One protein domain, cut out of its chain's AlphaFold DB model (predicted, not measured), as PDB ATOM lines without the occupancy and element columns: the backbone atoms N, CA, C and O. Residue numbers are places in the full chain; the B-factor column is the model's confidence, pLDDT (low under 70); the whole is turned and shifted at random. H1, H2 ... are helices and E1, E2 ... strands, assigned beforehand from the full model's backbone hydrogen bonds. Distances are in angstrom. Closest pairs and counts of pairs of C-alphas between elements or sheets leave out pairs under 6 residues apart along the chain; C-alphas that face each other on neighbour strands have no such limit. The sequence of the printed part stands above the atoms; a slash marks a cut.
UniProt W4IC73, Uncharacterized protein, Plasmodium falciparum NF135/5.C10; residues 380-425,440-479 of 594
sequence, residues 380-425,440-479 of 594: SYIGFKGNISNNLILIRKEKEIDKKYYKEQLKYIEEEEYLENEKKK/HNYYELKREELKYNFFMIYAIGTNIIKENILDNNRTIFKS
ATOM      1  N   SER A 380     152.991 159.497 152.145       28.72
ATOM      2  CA  SER A 380     153.956 159.945 153.150       28.72
ATOM      3  C   SER A 380     155.004 158.951 153.679       28.72
ATOM      4  O   SER A 380     154.685 157.946 154.317       28.72
ATOM      5  N   TYR A 381     156.271 159.363 153.616       34.97
ATOM      6  CA  TYR A 381     157.319 158.860 154.500       34.97
ATOM      7  C   TYR A 381     157.395 159.731 155.758       34.97
ATOM      8  O   TYR A 381     157.891 160.856 155.714       34.97
ATOM      9  N   ILE A 382     156.922 159.207 156.889       27.17
ATOM     10  CA  ILE A 382     157.146 159.808 158.210       27.17
ATOM     11  C   ILE A 382     158.296 159.045 158.868       27.17
ATOM     12  O   ILE A 382     158.164 157.879 159.238       27.17
ATOM     13  N   GLY A 383     159.454 159.697 158.975       24.23
ATOM     14  CA  GLY A 383     160.593 159.184 159.727       24.23
ATOM     15  C   GLY A 383     160.405 159.437 161.220       24.23
ATOM     16  O   GLY A 383     160.460 160.583 161.661       24.23
ATOM     17  N   PHE A 384     160.227 158.376 162.007       23.19
ATOM     18  CA  PHE A 384     160.477 158.431 163.447       23.19
ATOM     19  C   PHE A 384     161.955 158.126 163.730       23.19
ATOM     20  O   PHE A 384     162.582 157.315 163.052       23.19
ATOM     21  N   LYS A 385     162.503 158.846 164.715       25.77
ATOM     22  CA  LYS A 385     163.895 158.836 165.195       25.77
ATOM     23  C   LYS A 385     164.572 157.453 165.183       25.77
ATOM     24  O   LYS A 385     164.088 156.529 165.824       25.77
ATOM     25  N   GLY A 386     165.783 157.411 164.616       26.61
ATOM     26  CA  GLY A 386     166.837 156.445 164.957       26.61
ATOM     27  C   GLY A 386     167.118 155.371 163.901       26.61
ATOM     28  O   GLY A 386     166.430 154.365 163.843       26.61
ATOM     29  N   ASN A 387     168.177 155.580 163.110       33.56
ATOM     30  CA  ASN A 387     168.988 154.589 162.376       33.56
ATOM     31  C   ASN A 387     168.341 153.555 161.435       33.56
ATOM     32  O   ASN A 387     169.080 152.762 160.854       33.56
ATOM     33  N   ILE A 388     167.035 153.596 161.183       36.81
ATOM     34  CA  ILE A 388     166.402 152.724 160.189       36.81
ATOM     35  C   ILE A 388     165.847 153.583 159.051       36.81
ATOM     36  O   ILE A 388     164.907 154.358 159.220       36.81
ATOM     37  N   SER A 389     166.450 153.472 157.867       40.69
ATOM     38  CA  SER A 389     165.872 154.025 156.643       40.69
ATOM     39  C   SER A 389     164.647 153.193 156.257       40.69
ATOM     40  O   SER A 389     164.806 152.021 155.923       40.69
ATOM     41  N   ASN A 390     163.466 153.815 156.227       51.00
ATOM     42  CA  ASN A 390     162.195 153.276 155.711       51.00
ATOM     43  C   ASN A 390     161.413 152.355 156.668       51.00
ATOM     44  O   ASN A 390     161.290 151.158 156.419       51.00
ATOM     45  N   ASN A 391     160.798 152.931 157.706       58.16
ATOM     46  CA  ASN A 391     159.946 152.168 158.628       58.16
ATOM     47  C   ASN A 391     158.445 152.231 158.353       58.16
ATOM     48  O   ASN A 391     157.731 151.482 158.995       58.16
ATOM     49  N   LEU A 392     157.950 153.056 157.429       63.72
ATOM     50  CA  LEU A 392     156.520 153.132 157.119       63.72
ATOM     51  C   LEU A 392     156.321 153.231 155.607       63.72
ATOM     52  O   LEU A 392     156.857 154.135 154.968       63.72
ATOM     53  N   ILE A 393     155.568 152.290 155.042       71.50
ATOM     54  CA  ILE A 393     155.134 152.275 153.646       71.50
ATOM     55  C   ILE A 393     153.614 152.365 153.637       71.50
ATOM     56  O   ILE A 393     152.933 151.473 154.143       71.50
ATOM     57  N   LEU A 394     153.088 153.425 153.034       71.38
ATOM     58  CA  LEU A 394     151.665 153.562 152.768       71.38
ATOM     59  C   LEU A 394     151.334 153.018 151.377       71.38
ATOM     60  O   LEU A 394     152.039 153.274 150.398       71.38
ATOM     61  N   ILE A 395     150.282 152.207 151.299       72.06
ATOM     62  CA  ILE A 395     149.905 151.488 150.083       72.06
ATOM     63  C   ILE A 395     148.421 151.628 149.825       72.06
ATOM     64  O   ILE A 395     147.591 151.196 150.617       72.06
ATOM     65  N   ARG A 396     148.099 152.086 148.620       78.62
ATOM     66  CA  ARG A 396     146.741 152.114 148.088       78.62
ATOM     67  C   ARG A 396     146.471 150.900 147.195       78.62
ATOM     68  O   ARG A 396     147.079 150.806 146.131       78.62
ATOM     69  N   LYS A 397     145.577 149.971 147.551       77.25
ATOM     70  CA  LYS A 397     145.192 148.774 146.753       77.25
ATOM     71  C   LYS A 397     143.771 148.926 146.202       77.25
ATOM     72  O   LYS A 397     142.889 149.323 146.948       77.25
ATOM     73  N   GLU A 398     143.539 148.626 144.922       79.25
ATOM     74  CA  GLU A 398     142.182 148.665 144.343       79.25
ATOM     75  C   GLU A 398     141.280 147.620 145.003       79.25
ATOM     76  O   GLU A 398     141.705 146.482 145.217       79.25
ATOM     77  N   LYS A 399     140.053 148.023 145.351       79.44
ATOM     78  CA  LYS A 399     139.028 147.103 145.840       79.44
ATOM     79  C   LYS A 399     138.398 146.378 144.648       79.44
ATOM     80  O   LYS A 399     138.022 147.005 143.659       79.44
ATOM     81  N   GLU A 400     138.246 145.063 144.757       75.62
ATOM     82  CA  GLU A 400     137.438 144.282 143.819       75.62
ATOM     83  C   GLU A 400     135.961 144.478 144.188       75.62
ATOM     84  O   GLU A 400     135.435 143.807 145.070       75.62
ATOM     85  N   ILE A 401     135.318 145.476 143.576       79.44
ATOM     86  CA  ILE A 401     133.910 145.821 143.822       79.44
ATOM     87  C   ILE A 401     133.108 145.640 142.538       79.44
ATOM     88  O   ILE A 401     133.545 146.029 141.450       79.44
ATOM     89  N   ASP A 402     131.887 145.127 142.677       84.00
ATOM     90  CA  ASP A 402     130.924 145.074 141.587       84.00
ATOM     91  C   ASP A 402     130.612 146.466 141.031       84.00
ATOM     92  O   ASP A 402     130.195 147.385 141.741       84.00
ATOM     93  N   LYS A 403     130.730 146.614 139.707       80.62
ATOM     94  CA  LYS A 403     130.513 147.895 139.010       80.62
ATOM     95  C   LYS A 403     129.138 148.514 139.284       80.62
ATOM     96  O   LYS A 403     129.007 149.734 139.205       80.62
ATOM     97  N   LYS A 404     128.115 147.694 139.550       83.69
ATOM     98  CA  LYS A 404     126.751 148.159 139.844       83.69
ATOM     99  C   LYS A 404     126.672 148.780 141.239       83.69
ATOM    100  O   LYS A 404     126.291 149.939 141.350       83.69
ATOM    101  N   TYR A 405     127.150 148.058 142.252       86.31
ATOM    102  CA  TYR A 405     127.226 148.540 143.630       86.31
ATOM    103  C   TYR A 405     128.101 149.796 143.749       86.31
ATOM    104  O   TYR A 405     127.705 150.774 144.375       86.31
ATOM    105  N   TYR A 406     129.249 149.822 143.062       84.19
ATOM    106  CA  TYR A 406     130.122 150.999 143.032       84.19
ATOM    107  C   TYR A 406     129.402 152.249 142.499       84.19
ATOM    108  O   TYR A 406     129.525 153.324 143.077       84.19
ATOM    109  N   LYS A 407     128.617 152.118 141.419       85.56
ATOM    110  CA  LYS A 407     127.844 153.237 140.855       85.56
ATOM    111  C   LYS A 407     126.718 153.700 141.776       85.56
ATOM    112  O   LYS A 407     126.441 154.893 141.815       85.56
ATOM    113  N   GLU A 408     126.062 152.778 142.477       89.00
ATOM    114  CA  GLU A 408     125.009 153.107 143.446       89.00
ATOM    115  C   GLU A 408     125.581 153.894 144.633       89.00
ATOM    116  O   GLU A 408     125.059 154.953 144.970       89.00
ATOM    117  N   GLN A 409     126.712 153.453 145.190       86.19
ATOM    118  CA  GLN A 409     127.401 154.163 146.273       86.19
ATOM    119  C   GLN A 409     127.964 155.519 145.828       86.19
ATOM    120  O   GLN A 409     127.890 156.494 146.569       86.19
ATOM    121  N   LEU A 410     128.483 155.616 144.598       87.06
ATOM    122  CA  LEU A 410     128.965 156.885 144.052       87.06
ATOM    123  C   LEU A 410     127.832 157.916 143.937       87.06
ATOM    124  O   LEU A 410     128.020 159.062 144.333       87.06
ATOM    125  N   LYS A 411     126.651 157.499 143.459       88.19
ATOM    126  CA  LYS A 411     125.468 158.371 143.390       88.19
ATOM    127  C   LYS A 411     125.042 158.867 144.766       88.19
ATOM    128  O   LYS A 411     124.757 160.046 144.913       88.19
ATOM    129  N   TYR A 412     125.052 157.990 145.769       89.94
ATOM    130  CA  TYR A 412     124.723 158.376 147.140       89.94
ATOM    131  C   TYR A 412     125.667 159.467 147.673       89.94
ATOM    132  O   TYR A 412     125.216 160.458 148.238       89.94
ATOM    133  N   ILE A 413     126.976 159.336 147.426       86.06
ATOM    134  CA  ILE A 413     127.969 160.348 147.821       86.06
ATOM    135  C   ILE A 413     127.759 161.670 147.069       86.06
ATOM    136  O   ILE A 413     127.882 162.734 147.669       86.06
ATOM    137  N   GLU A 414     127.445 161.619 145.771       86.06
ATOM    138  CA  GLU A 414     127.157 162.817 144.969       86.06
ATOM    139  C   GLU A 414     125.891 163.544 145.455       86.06
ATOM    140  O   GLU A 414     125.869 164.776 145.511       86.06
ATOM    141  N   GLU A 415     124.858 162.800 145.858       88.69
ATOM    142  CA  GLU A 415     123.628 163.350 146.440       88.69
ATOM    143  C   GLU A 415     123.872 163.977 147.824       88.69
ATOM    144  O   GLU A 415     123.384 165.082 148.090       88.69
ATOM    145  N   GLU A 416     124.669 163.335 148.689       86.00
ATOM    146  CA  GLU A 416     125.094 163.910 149.976       86.00
ATOM    147  C   GLU A 416     125.870 165.221 149.784       86.00
ATOM    148  O   GLU A 416     125.554 166.233 150.420       86.00
ATOM    149  N   GLU A 417     126.852 165.225 148.874       84.19
ATOM    150  CA  GLU A 417     127.671 166.399 148.562       84.19
ATOM    151  C   GLU A 417     126.805 167.554 148.044       84.19
ATOM    152  O   GLU A 417     126.971 168.706 148.459       84.19
ATOM    153  N   TYR A 418     125.842 167.254 147.169       84.38
ATOM    154  CA  TYR A 418     124.900 168.239 146.649       84.38
ATOM    155  C   TYR A 418     124.062 168.868 147.771       84.38
ATOM    156  O   TYR A 418     124.004 170.099 147.890       84.38
ATOM    157  N   LEU A 419     123.462 168.044 148.637       84.88
ATOM    158  CA  LEU A 419     122.593 168.511 149.717       84.88
ATOM    159  C   LEU A 419     123.360 169.345 150.757       84.88
ATOM    160  O   LEU A 419     122.853 170.361 151.245       84.88
ATOM    161  N   GLU A 420     124.586 168.949 151.106       81.81
ATOM    162  CA  GLU A 420     125.413 169.701 152.052       81.81
ATOM    163  C   GLU A 420     125.870 171.046 151.464       81.81
ATOM    164  O   GLU A 420     125.847 172.073 152.152       81.81
ATOM    165  N   ASN A 421     126.204 171.075 150.171       80.00
ATOM    166  CA  ASN A 421     126.543 172.304 149.461       80.00
ATOM    167  C   ASN A 421     125.351 173.266 149.370       80.00
ATOM    168  O   ASN A 421     125.528 174.475 149.544       80.00
ATOM    169  N   GLU A 422     124.130 172.766 149.166       81.88
ATOM    170  CA  GLU A 422     122.926 173.600 149.224       81.88
ATOM    171  C   GLU A 422     122.689 174.195 150.618       81.88
ATOM    172  O   GLU A 422     122.401 175.390 150.732       81.88
ATOM    173  N   LYS A 423     122.852 173.403 151.689       81.56
ATOM    174  CA  LYS A 423     122.739 173.898 153.073       81.56
ATOM    175  C   LYS A 423     123.753 175.009 153.350       81.56
ATOM    176  O   LYS A 423     123.384 176.057 153.880       81.56
ATOM    177  N   LYS A 424     125.011 174.826 152.935       75.06
ATOM    178  CA  LYS A 424     126.078 175.831 153.091       75.06
ATOM    179  C   LYS A 424     125.804 177.101 152.281       75.06
ATOM    180  O   LYS A 424     126.006 178.197 152.802       75.06
ATOM    181  N   LYS A 425     125.274 176.985 151.055       75.81
ATOM    182  CA  LYS A 425     124.839 178.142 150.245       75.81
ATOM    183  C   LYS A 425     123.720 178.931 150.931       75.81
ATOM    184  O   LYS A 425     123.830 180.151 151.028       75.81
ATOM    185  N   HIS A 440     136.072 170.555 149.632       59.25
ATOM    186  CA  HIS A 440     136.117 169.590 148.522       59.25
ATOM    187  C   HIS A 440     136.929 168.332 148.879       59.25
ATOM    188  O   HIS A 440     136.572 167.228 148.476       59.25
ATOM    189  N   ASN A 441     137.933 168.482 149.746       59.25
ATOM    190  CA  ASN A 441     138.826 167.406 150.168       59.25
ATOM    191  C   ASN A 441     138.107 166.236 150.873       59.25
ATOM    192  O   ASN A 441     138.571 165.105 150.782       59.25
ATOM    193  N   TYR A 442     136.982 166.467 151.566       72.69
ATOM    194  CA  TYR A 442     136.280 165.399 152.298       72.69
ATOM    195  C   TYR A 442     135.547 164.426 151.362       72.69
ATOM    196  O   TYR A 442     135.644 163.209 151.514       72.69
ATOM    197  N   TYR A 443     134.829 164.956 150.368       77.06
ATOM    198  CA  TYR A 443     134.085 164.136 149.411       77.06
ATOM    199  C   TYR A 443     135.003 163.481 148.375       77.06
ATOM    200  O   TYR A 443     134.741 162.355 147.958       77.06
ATOM    201  N   GLU A 444     136.115 164.129 148.014       75.81
ATOM    202  CA  GLU A 444     137.176 163.485 147.235       75.81
ATOM    203  C   GLU A 444     137.767 162.279 147.975       75.81
ATOM    204  O   GLU A 444     137.874 161.200 147.389       75.81
ATOM    205  N   LEU A 445     138.039 162.414 149.277       77.06
ATOM    206  CA  LEU A 445     138.537 161.318 150.107       77.06
ATOM    207  C   LEU A 445     137.520 160.168 150.213       77.06
ATOM    208  O   LEU A 445     137.884 159.025 149.950       77.06
ATOM    209  N   LYS A 446     136.228 160.453 150.450       77.81
ATOM    210  CA  LYS A 446     135.150 159.439 150.410       77.81
ATOM    211  C   LYS A 446     135.105 158.674 149.073       77.81
ATOM    212  O   LYS A 446     134.911 157.457 149.047       77.81
ATOM    213  N   ARG A 447     135.289 159.365 147.939       81.12
ATOM    214  CA  ARG A 447     135.327 158.728 146.605       81.12
ATOM    215  C   ARG A 447     136.549 157.823 146.443       81.12
ATOM    216  O   ARG A 447     136.446 156.766 145.814       81.12
ATOM    217  N   GLU A 448     137.695 158.212 146.996       78.62
ATOM    218  CA  GLU A 448     138.894 157.373 146.993       78.62
ATOM    219  C   GLU A 448     138.759 156.158 147.921       78.62
ATOM    220  O   GLU A 448     139.121 155.054 147.511       78.62
ATOM    221  N   GLU A 449     138.163 156.313 149.104       79.44
ATOM    222  CA  GLU A 449     137.865 155.217 150.036       79.44
ATOM    223  C   GLU A 449     136.921 154.174 149.433       79.44
ATOM    224  O   GLU A 449     137.078 152.976 149.682       79.44
ATOM    225  N   LEU A 450     135.964 154.578 148.591       80.75
ATOM    226  CA  LEU A 450     135.147 153.620 147.844       80.75
ATOM    227  C   LEU A 450     135.980 152.781 146.877       80.75
ATOM    228  O   LEU A 450     135.673 151.614 146.659       80.75
ATOM    229  N   LYS A 451     137.009 153.366 146.259       78.00
ATOM    230  CA  LYS A 451     137.765 152.713 145.187       78.00
ATOM    231  C   LYS A 451     138.957 151.904 145.703       78.00
ATOM    232  O   LYS A 451     139.330 150.905 145.083       78.00
ATOM    233  N   TYR A 452     139.555 152.310 146.820       79.12
ATOM    234  CA  TYR A 452     140.805 151.738 147.303       79.12
ATOM    235  C   TYR A 452     140.773 151.384 148.793       79.12
ATOM    236  O   TYR A 452     140.072 151.991 149.594       79.12
ATOM    237  N   ASN A 453     141.573 150.387 149.160       77.00
ATOM    238  CA  ASN A 453     142.001 150.120 150.527       77.00
ATOM    239  C   ASN A 453     143.351 150.790 150.769       77.00
ATOM    240  O   ASN A 453     144.255 150.657 149.937       77.00
ATOM    241  N   PHE A 454     143.502 151.439 151.918       79.19
ATOM    242  CA  PHE A 454     144.753 152.064 152.330       79.19
ATOM    243  C   PHE A 454     145.399 151.245 153.445       79.19
ATOM    244  O   PHE A 454     144.799 151.009 154.490       79.19
ATOM    245  N   PHE A 455     146.629 150.802 153.214       77.50
ATOM    246  CA  PHE A 455     147.394 149.991 154.150       77.50
ATOM    247  C   PHE A 455     148.631 150.741 154.624       77.50
ATOM    248  O   PHE A 455     149.361 151.305 153.813       77.50
ATOM    249  N   MET A 456     148.903 150.665 155.921       77.38
ATOM    250  CA  MET A 456     150.178 151.037 156.520       77.38
ATOM    251  C   MET A 456     150.998 149.781 156.755       77.38
ATOM    252  O   MET A 456     150.531 148.855 157.415       77.38
ATOM    253  N   ILE A 457     152.215 149.739 156.224       80.44
ATOM    254  CA  ILE A 457     153.137 148.625 156.429       80.44
ATOM    255  C   ILE A 457     154.398 149.145 157.091       80.44
ATOM    256  O   ILE A 457     155.086 149.999 156.538       80.44
ATOM    257  N   TYR A 458     154.699 148.626 158.273       75.12
ATOM    258  CA  TYR A 458     155.841 149.057 159.064       75.12
ATOM    259  C   TYR A 458     156.516 147.887 159.769       75.12
ATOM    260  O   TYR A 458     155.896 146.859 160.039       75.12
ATOM    261  N   ALA A 459     157.809 148.035 160.043       73.75
ATOM    262  CA  ALA A 459     158.581 147.063 160.806       73.75
ATOM    263  C   ALA A 459     158.704 147.519 162.266       73.75
ATOM    264  O   ALA A 459     159.004 148.682 162.535       73.75
ATOM    265  N   ILE A 460     158.491 146.596 163.208       74.00
ATOM    266  CA  ILE A 460     158.775 146.783 164.636       74.00
ATOM    267  C   ILE A 460     159.635 145.609 165.100       74.00
ATOM    268  O   ILE A 460     159.160 144.474 165.186       74.00
ATOM    269  N   GLY A 461     160.904 145.889 165.406       73.88
ATOM    270  CA  GLY A 461     161.880 144.872 165.800       73.88
ATOM    271  C   GLY A 461     162.079 143.825 164.700       73.88
ATOM    272  O   GLY A 461     162.538 144.143 163.605       73.88
ATOM    273  N   THR A 462     161.706 142.577 164.989       76.56
ATOM    274  CA  THR A 462     161.796 141.440 164.055       76.56
ATOM    275  C   THR A 462     160.500 141.176 163.280       76.56
ATOM    276  O   THR A 462     160.454 140.268 162.449       76.56
ATOM    277  N   ASN A 463     159.435 141.941 163.539       80.88
ATOM    278  CA  ASN A 463     158.103 141.712 162.977       80.88
ATOM    279  C   ASN A 463     157.718 142.793 161.964       80.88
ATOM    280  O   ASN A 463     158.082 143.960 162.108       80.88
ATOM    281  N   ILE A 464     156.909 142.413 160.973       85.06
ATOM    282  CA  ILE A 464     156.265 143.355 160.045       85.06
ATOM    283  C   ILE A 464     154.782 143.422 160.383       85.06
ATOM    284  O   ILE A 464     154.137 142.393 160.591       85.06
ATOM    285  N   ILE A 465     154.228 144.626 160.412       82.69
ATOM    286  CA  ILE A 465     152.813 144.880 160.657       82.69
ATOM    287  C   ILE A 465     152.227 145.514 159.399       82.69
ATOM    288  O   ILE A 465     152.749 146.512 158.912       82.69
ATOM    289  N   LYS A 466     151.147 144.927 158.876       86.44
ATOM    290  CA  LYS A 466     150.274 145.522 157.854       86.44
ATOM    291  C   LYS A 466     148.941 145.861 158.511       86.44
ATOM    292  O   LYS A 466     148.229 144.958 158.951       86.44
ATOM    293  N   GLU A 467     148.609 147.141 158.552       80.81
ATOM    294  CA  GLU A 467     147.409 147.703 159.173       80.81
ATOM    295  C   GLU A 467     146.527 148.356 158.105       80.81
ATOM    296  O   GLU A 467     147.020 149.141 157.298       80.81
ATOM    297  N   ASN A 468     145.237 148.018 158.058       77.69
ATOM    298  CA  ASN A 468     144.268 148.752 157.239       77.69
ATOM    299  C   ASN A 468     143.880 150.041 157.972       77.69
ATOM    300  O   ASN A 468     143.432 149.962 159.112       77.69
ATOM    301  N   ILE A 469     144.025 151.199 157.323       78.31
ATOM    302  CA  ILE A 469     143.751 152.514 157.928       78.31
ATOM    303  C   ILE A 469     142.269 152.670 158.282       78.31
ATOM    304  O   ILE A 469     141.939 153.285 159.289       78.31
ATOM    305  N   LEU A 470     141.377 152.110 157.462       73.56
ATOM    306  CA  LEU A 470     139.933 152.291 157.626       73.56
ATOM    307  C   LEU A 470     139.366 151.384 158.721       73.56
ATOM    308  O   LEU A 470     138.640 151.837 159.600       73.56
ATOM    309  N   ASP A 471     139.739 150.105 158.685       73.25
ATOM    310  CA  ASP A 471     139.173 149.100 159.590       73.25
ATOM    311  C   ASP A 471     139.998 148.924 160.876       73.25
ATOM    312  O   ASP A 471     139.620 148.141 161.744       73.25
ATOM    313  N   ASN A 472     141.175 149.561 160.971       74.25
ATOM    314  CA  ASN A 472     142.206 149.311 161.992       74.25
ATOM    315  C   ASN A 472     142.599 147.825 162.139       74.25
ATOM    316  O   ASN A 472     143.167 147.400 163.149       74.25
ATOM    317  N   ASN A 473     142.322 147.014 161.114       80.56
ATOM    318  CA  ASN A 473     142.637 145.594 161.101       80.56
ATOM    319  C   ASN A 473     144.135 145.388 160.875       80.56
ATOM    320  O   ASN A 473     144.688 145.811 159.856       80.56
ATOM    321  N   ARG A 474     144.788 144.693 161.813       83.81
ATOM    322  CA  ARG A 474     146.234 144.439 161.802       83.81
ATOM    323  C   ARG A 474     146.535 142.990 161.464       83.81
ATOM    324  O   ARG A 474     146.006 142.060 162.062       83.81
ATOM    325  N   THR A 475     147.465 142.809 160.542       85.06
ATOM    326  CA  THR A 475     148.059 141.519 160.201       85.06
ATOM    327  C   THR A 475     149.542 141.574 160.530       85.06
ATOM    328  O   THR A 475     150.247 142.492 160.112       85.06
ATOM    329  N   ILE A 476     150.002 140.615 161.330       83.50
ATOM    330  CA  ILE A 476     151.381 140.565 161.817       83.50
ATOM    331  C   ILE A 476     152.097 139.433 161.090       83.50
ATOM    332  O   ILE A 476     151.706 138.269 161.190       83.50
ATOM    333  N   PHE A 477     153.167 139.772 160.384       83.19
ATOM    334  CA  PHE A 477     154.100 138.812 159.817       83.19
ATOM    335  C   PHE A 477     155.181 138.570 160.862       83.19
ATOM    336  O   PHE A 477     156.105 139.373 161.027       83.19
ATOM    337  N   LYS A 478     155.008 137.488 161.624       71.38
ATOM    338  CA  LYS A 478     155.950 137.107 162.672       71.38
ATOM    339  C   LYS A 478     157.202 136.481 162.075       71.38
ATOM    340  O   LYS A 478     157.122 135.652 161.163       71.38
ATOM    341  N   SER A 479     158.346 136.848 162.632       62.38
ATOM    342  CA  SER A 479     159.583 136.102 162.448       62.38
ATOM    343  C   SER A 479     160.479 136.199 163.669       62.38
ATOM    344  O   SER A 479     160.722 137.291 164.178       62.38
TER     345      SER A 479
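AT A GLANCE: This is residues 380 to 425 and 440 to 479 of the 594 residues of an uncharacterized protein of Plasmodium falciparum NF135/5.C10 (UniProt W4IC73). A strongly twisted sheet of four strands makes one end of the domain, and two helices side by side, H1 and H2, make the other, joined to the sheet where E1 leads to H1 and H2 leads straight into E2. The printed part has 86 residues, with elements in the order E1, H1, H2, E2, E3, E4; the sheet runs E1, E2, E3, E4, all antiparallel. The class is mixed, helices and strands. The whole is only just loose, close to extended, with a radius of gyration of the C-alphas of 17.6 A, and flat, spanning 51 by 31 by 16 A.

IN THESE COORDINATES: E1 is residues 392 to 398, 19.7 A long, from C-alpha 392 at (156.520, 153.132, 157.119). E2 is residues 452 to 460, 25.5 A; E3 is 463 to 468, 16.5 A; E4 is 474 to 477, 9.9 A, ending at (154.100, 138.812, 159.817). H1 is residues 403 to 425, 32.8 A, and H2 is 440 to 451, 17.3 A.

HOW THE PARTS SIT: The sheet is only just strongly twisted, its C-alphas up to 4.5 A off the best plane. E1 and E2 are antiparallel, with N 395 and O 455 at 2.8 A, within hydrogen-bond range. E2, E3 and E4 form a meander, each strand the antiparallel neighbour of the one before, in two hairpins: N 458 and O 465 are 2.9 A apart, N 466 and O 475 2.9 A. H2 only grazes the sheet, with residues 448 to 451; H1 is not on it. H1 and H2 touch, closest at the C-alphas of Glu 417 and Tyr 443, 6.9 A, at a shallow tilt of 12 degrees, opposite ways. In both, every O i to N i+4 pair is within hydrogen-bond range.

THE WHOLE: The C-alphas farthest apart, of Lys 425 and Ser 479, are 55.9 A apart. Residues 426 to 439 are not printed; the gap is 14.3 A. The links printed whole are tight. The model's pLDDT is under 70 at residues 380 to 392, 440 to 441 and 479.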